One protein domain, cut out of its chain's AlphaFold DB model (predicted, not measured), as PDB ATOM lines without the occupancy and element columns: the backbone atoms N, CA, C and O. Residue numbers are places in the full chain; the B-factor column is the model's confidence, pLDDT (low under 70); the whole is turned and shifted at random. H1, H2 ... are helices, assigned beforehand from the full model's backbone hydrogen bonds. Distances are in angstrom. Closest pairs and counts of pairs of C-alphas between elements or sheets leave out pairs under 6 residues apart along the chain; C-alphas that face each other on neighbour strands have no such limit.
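Overview. This is residues 276 to 318 of the 462 residues of an uncharacterized protein of Euryarchaeota archaeon (UniProt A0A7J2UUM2). Two helices meet near their ends as a corner, the short H1 making one arm and the longer H2 the other. After H2, residues 301 to 318 fold back on the same side of H2 as H1, giving an open, three-sided outline. The printed part has 43 residues, with two named helices, H1 then H2, and no named strand; the class is all helix. It is only just compact, close to loose, with a radius of gyration of the C-alphas of 10.9 A and spans of 27 by 19 by 14 A.

Arrangement. H1, residues 276 to 284, and H2, residues 288 to 300, are close but not clearly touching; their closest C-alphas, of Ala 282 and Tyr 288, are 6.6 A apart. They run opposite ways at a steep tilt of 61 degrees. In H2 every O i to N i+4 pair is within hydrogen-bond range; in H1 2 of 5 are, beside 2 of 6 O i to N i+3 pairs.

Along the chain. H1 begins at C-alpha 276 (229.372, 245.248, 162.139). H2, 18.1 A long, ends at C-alpha 300 (214.117, 247.938, 180.165).

Size, cuts and confidence. The farthest C-alphas, of Asp 286 and Thr 316, are 29.3 A apart. The printed part has no cut, the link from H1 to H2 is tight, and no printed residue is under 70 in pLDDT.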
ATOM      1  N   TYR A 276     229.723 245.432 163.546       88.50
ATOM      2  CA  TYR A 276     229.372 245.248 162.139       88.50
ATOM      3  C   TYR A 276     228.651 243.916 161.885       88.50
ATOM      4  O   TYR A 276     227.563 243.906 161.322       88.50
ATOM      5  N   GLU A 277     229.198 242.794 162.369       89.25
ATOM      6  CA  GLU A 277     228.555 241.480 162.224       89.25
ATOM      7  C   GLU A 277     227.162 241.449 162.876       89.25
ATOM      8  O   GLU A 277     226.247 240.832 162.337       89.25
ATOM      9  N   PHE A 278     226.966 242.137 164.005       87.25
ATOM     10  CA  PHE A 278     225.642 242.251 164.618       87.25
ATOM     11  C   PHE A 278     224.658 243.038 163.751       87.25
ATOM     12  O   PHE A 278     223.520 242.602 163.598       87.25
ATOM     13  N   ASN A 279     225.088 244.170 163.202       86.88
ATOM     14  CA  ASN A 279     224.202 245.094 162.498       86.88
ATOM     15  C   ASN A 279     223.883 244.640 161.072       86.88
ATOM     16  O   ASN A 279     222.771 244.857 160.609       86.88
ATOM     17  N   GLU A 280     224.815 243.952 160.408       87.31
ATOM     18  CA  GLU A 280     224.679 243.594 158.991       87.31
ATOM     19  C   GLU A 280     224.378 242.111 158.755       87.31
ATOM     20  O   GLU A 280     223.771 241.745 157.746       87.31
ATOM     21  N   VAL A 281     224.809 241.231 159.664       84.56
ATOM     22  CA  VAL A 281     224.734 239.778 159.455       84.56
ATOM     23  C   VAL A 281     223.747 239.139 160.417       84.56
ATOM     24  O   VAL A 281     222.846 238.422 159.983       84.56
ATOM     25  N   ALA A 282     223.853 239.421 161.716       85.94
ATOM     26  CA  ALA A 282     222.976 238.821 162.717       85.94
ATOM     27  C   ALA A 282     221.501 239.175 162.484       85.94
ATOM     28  O   ALA A 282     220.649 238.312 162.666       85.94
ATOM     29  N   VAL A 283     221.208 240.400 162.027       88.06
ATOM     30  CA  VAL A 283     219.843 240.867 161.710       88.06
ATOM     31  C   VAL A 283     219.129 240.026 160.650       88.06
ATOM     32  O   VAL A 283     217.902 240.016 160.612       88.06
ATOM     33  N   LYS A 284     219.879 239.317 159.797       87.88
ATOM     34  CA  LYS A 284     219.338 238.461 158.732       87.88
ATOM     35  C   LYS A 284     218.893 237.086 159.239       87.88
ATOM     36  O   LYS A 284     218.287 236.337 158.484       87.88
ATOM     37  N   HIS A 285     219.232 236.724 160.476       93.50
ATOM     38  CA  HIS A 285     218.864 235.437 161.056       93.50
ATOM     39  C   HIS A 285     217.400 235.437 161.520       93.50
ATOM     40  O   HIS A 285     216.963 236.381 162.179       93.50
ATOM     41  N   ASP A 286     216.666 234.348 161.273       92.25
ATOM     42  CA  ASP A 286     215.227 234.243 161.578       92.25
ATOM     43  C   ASP A 286     214.903 234.511 163.060       92.25
ATOM     44  O   ASP A 286     213.962 235.228 163.400       92.25
ATOM     45  N   ASP A 287     215.743 234.000 163.965       94.00
ATOM     46  CA  ASP A 287     215.597 234.208 165.412       94.00
ATOM     47  C   ASP A 287     216.087 235.572 165.939       94.00
ATOM     48  O   ASP A 287     215.974 235.845 167.142       94.00
ATOM     49  N   TYR A 288     216.618 236.461 165.090       94.44
ATOM     50  CA  TYR A 288     217.148 237.747 165.552       94.44
ATOM     51  C   TYR A 288     216.082 238.595 166.240       94.44
ATOM     52  O   TYR A 288     216.318 239.130 167.324       94.44
ATOM     53  N   LYS A 289     214.883 238.673 165.651       94.94
ATOM     54  CA  LYS A 289     213.773 239.460 166.203       94.94
ATOM     55  C   LYS A 289     213.413 239.006 167.619       94.94
ATOM     56  O   LYS A 289     213.301 239.831 168.522       94.94
ATOM     57  N   LYS A 290     213.313 237.690 167.826       95.31
ATOM     58  CA  LYS A 290     213.039 237.089 169.136       95.31
ATOM     59  C   LYS A 290     214.127 237.442 170.150       95.31
ATOM     60  O   LYS A 290     213.819 237.862 171.265       95.31
ATOM     61  N   PHE A 291     215.397 237.300 169.770       95.00
ATOM     62  CA  PHE A 291     216.514 237.685 170.632       95.00
ATOM     63  C   PHE A 291     216.466 239.174 170.999       95.00
ATOM     64  O   PHE A 291     216.599 239.520 172.173       95.00
ATOM     65  N   HIS A 292     216.231 240.046 170.018       94.25
ATOM     66  CA  HIS A 292     216.161 241.489 170.218       94.25
ATOM     67  C   HIS A 292     215.028 241.880 171.180       94.25
ATOM     68  O   HIS A 292     215.242 242.672 172.095       94.25
ATOM     69  N   GLU A 293     213.845 241.277 171.053       95.31
ATOM     70  CA  GLU A 293     212.724 241.494 171.979       95.31
ATOM     71  C   GLU A 293     213.068 241.074 173.419       95.31
ATOM     72  O   GLU A 293     212.787 241.809 174.373       95.31
ATOM     73  N   MET A 294     213.719 239.916 173.591       95.06
ATOM     74  CA  MET A 294     214.165 239.431 174.903       95.06
ATOM     75  C   MET A 294     215.220 240.353 175.524       95.06
ATOM     76  O   MET A 294     215.109 240.706 176.702       95.06
ATOM     77  N   LEU A 295     216.206 240.783 174.735       94.00
ATOM     78  CA  LEU A 295     217.246 241.721 175.153       94.00
ATOM     79  C   LEU A 295     216.643 243.058 175.588       94.00
ATOM     80  O   LEU A 295     216.887 243.503 176.709       94.00
ATOM     81  N   THR A 296     215.796 243.661 174.758       93.56
ATOM     82  CA  THR A 296     215.154 244.949 175.048       93.56
ATOM     83  C   THR A 296     214.284 244.874 176.302       93.56
ATOM     84  O   THR A 296     214.352 245.753 177.162       93.56
ATOM     85  N   LYS A 297     213.518 243.789 176.486       93.75
ATOM     86  CA  LYS A 297     212.748 243.559 177.720       93.75
ATOM     87  C   LYS A 297     213.656 243.435 178.945       93.75
ATOM     88  O   LYS A 297     213.323 243.962 180.007       93.75
ATOM     89  N   TRP A 298     214.780 242.734 178.815       91.06
ATOM     90  CA  TRP A 298     215.742 242.544 179.900       91.06
ATOM     91  C   TRP A 298     216.428 243.855 180.310       91.06
ATOM     92  O   TRP A 298     216.555 244.111 181.512       91.06
ATOM     93  N   LEU A 299     216.798 244.691 179.334       89.81
ATOM     94  CA  LEU A 299     217.405 246.011 179.535       89.81
ATOM     95  C   LEU A 299     216.412 246.998 180.165       89.81
ATOM     96  O   LEU A 299     216.718 247.619 181.183       89.81
ATOM     97  N   LYS A 300     215.175 247.055 179.649       90.38
ATOM     98  CA  LYS A 300     214.117 247.938 180.165       90.38
ATOM     99  C   LYS A 300     213.799 247.679 181.637       90.38
ATOM    100  O   LYS A 300     213.648 248.624 182.401       90.38
ATOM    101  N   LYS A 301     213.749 246.409 182.066       88.56
ATOM    102  CA  LYS A 301     213.552 246.036 183.485       88.56
ATOM    103  C   LYS A 301     214.625 246.600 184.424       88.56
ATOM    104  O   LYS A 301     214.407 246.639 185.629       88.56
ATOM    105  N   ARG A 302     215.779 246.987 183.885       86.62
ATOM    106  CA  ARG A 302     216.938 247.501 184.623       86.62
ATOM    107  C   ARG A 302     217.203 248.981 184.348       86.62
ATOM    108  O   ARG A 302     218.219 249.489 184.804       86.62
ATOM    109  N   ASN A 303     216.299 249.664 183.641       87.06
ATOM    110  CA  ASN A 303     216.457 251.057 183.216       87.06
ATOM    111  C   ASN A 303     217.760 251.292 182.425       87.06
ATOM    112  O   ASN A 303     218.449 252.286 182.638       87.06
ATOM    113  N   ILE A 304     218.106 250.351 181.540       86.19
ATOM    114  CA  ILE A 304     219.253 250.457 180.631       86.19
ATOM    115  C   ILE A 304     218.717 250.639 179.214       86.19
ATOM    116  O   ILE A 304     217.807 249.919 178.799       86.19
ATOM    117  N   GLU A 305     219.290 251.579 178.471       86.88
ATOM    118  CA  GLU A 305     219.007 251.757 177.048       86.88
ATOM    119  C   GLU A 305     219.954 250.906 176.198       86.88
ATOM    120  O   GLU A 305     221.092 250.638 176.584       86.88
ATOM    121  N   LEU A 306     219.465 250.447 175.046       87.69
ATOM    122  CA  LEU A 306     220.297 249.738 174.082       87.69
ATOM    123  C   LEU A 306     221.136 250.758 173.308       87.69
ATOM    124  O   LEU A 306     220.586 251.582 172.586       87.69
ATOM    125  N   ASP A 307     222.454 250.679 173.451       88.06
ATOM    126  CA  ASP A 307     223.406 251.550 172.766       88.06
ATOM    127  C   ASP A 307     223.958 250.926 171.470       88.06
ATOM    128  O   ASP A 307     224.006 249.701 171.312       88.06
ATOM    129  N   GLU A 308     224.443 251.782 170.568       86.75
ATOM    130  CA  GLU A 308     225.029 251.393 169.276       86.75
ATOM    131  C   GLU A 308     226.358 250.623 169.403       86.75
ATOM    132  O   GLU A 308     226.759 249.915 168.479       86.75
ATOM    133  N   GLU A 309     227.046 250.699 170.546       87.19
ATOM    134  CA  GLU A 309     228.272 249.931 170.810       87.19
ATOM    135  C   GLU A 309     227.970 248.512 171.330       87.19
ATOM    136  O   GLU A 309     228.877 247.675 171.490       87.19
ATOM    137  N   HIS A 310     226.692 248.200 171.567       89.06
ATOM    138  CA  HIS A 310     226.217 246.966 172.175       89.06
ATOM    139  C   HIS A 310     226.933 246.689 173.511       89.06
ATOM    140  O   HIS A 310     227.483 245.593 173.711       89.06
ATOM    141  N   THR A 311     226.960 247.663 174.432       89.12
ATOM    142  CA  THR A 311     227.628 247.517 175.744       89.12
ATOM    143  C   THR A 311     227.027 246.414 176.609       89.12
ATOM    144  O   THR A 311     227.741 245.846 177.437       89.12
ATOM    145  N   TRP A 312     225.779 246.006 176.342       88.56
ATOM    146  CA  TRP A 312     225.122 244.852 176.974       88.56
ATOM    147  C   TRP A 312     225.952 243.554 176.911       88.56
ATOM    148  O   TRP A 312     225.753 242.642 177.713       88.56
ATOM    149  N   ARG A 313     226.910 243.465 175.978       90.81
ATOM    150  CA  ARG A 313     227.845 242.339 175.832       90.81
ATOM    151  C   ARG A 313     228.929 242.290 176.913       90.81
ATOM    152  O   ARG A 313     229.702 241.335 176.923       90.81
ATOM    153  N   TRP A 314     229.030 243.278 177.796       87.50
ATOM    154  CA  TRP A 314     229.955 243.284 178.930       87.50
ATOM    155  C   TRP A 314     229.170 243.446 180.219       87.50
ATOM    156  O   TRP A 314     228.780 244.555 180.575       87.50
ATOM    157  N   ARG A 315     228.999 242.353 180.961       78.31
ATOM    158  CA  ARG A 315     228.316 242.381 182.258       78.31
ATOM    159  C   ARG A 315     228.986 243.368 183.209       78.31
ATOM    160  O   ARG A 315     228.318 244.166 183.847       78.31
ATOM    161  N   THR A 316     230.316 243.380 183.237       76.12
ATOM    162  CA  THR A 316     231.099 244.301 184.082       76.12
ATOM    163  C   THR A 316     230.815 245.786 183.843       76.12
ATOM    164  O   THR A 316     231.050 246.599 184.731       76.12
ATOM    165  N   LYS A 317     230.288 246.159 182.671       74.62
ATOM    166  CA  LYS A 317     229.924 247.545 182.344       74.62
ATOM    167  C   LYS A 317     228.486 247.903 182.720       74.62
ATOM    168  O   LYS A 317     228.123 249.075 182.664       74.62
ATOM    169  N   ILE A 318     227.668 246.929 183.110       70.44
ATOM    170  CA  ILE A 318     226.253 247.135 183.401       70.44
ATOM    171  C   ILE A 318     226.041 247.169 184.922       70.44
ATOM    172  O   ILE A 318     226.130 246.142 185.604       70.44
TER     173      ILE A 318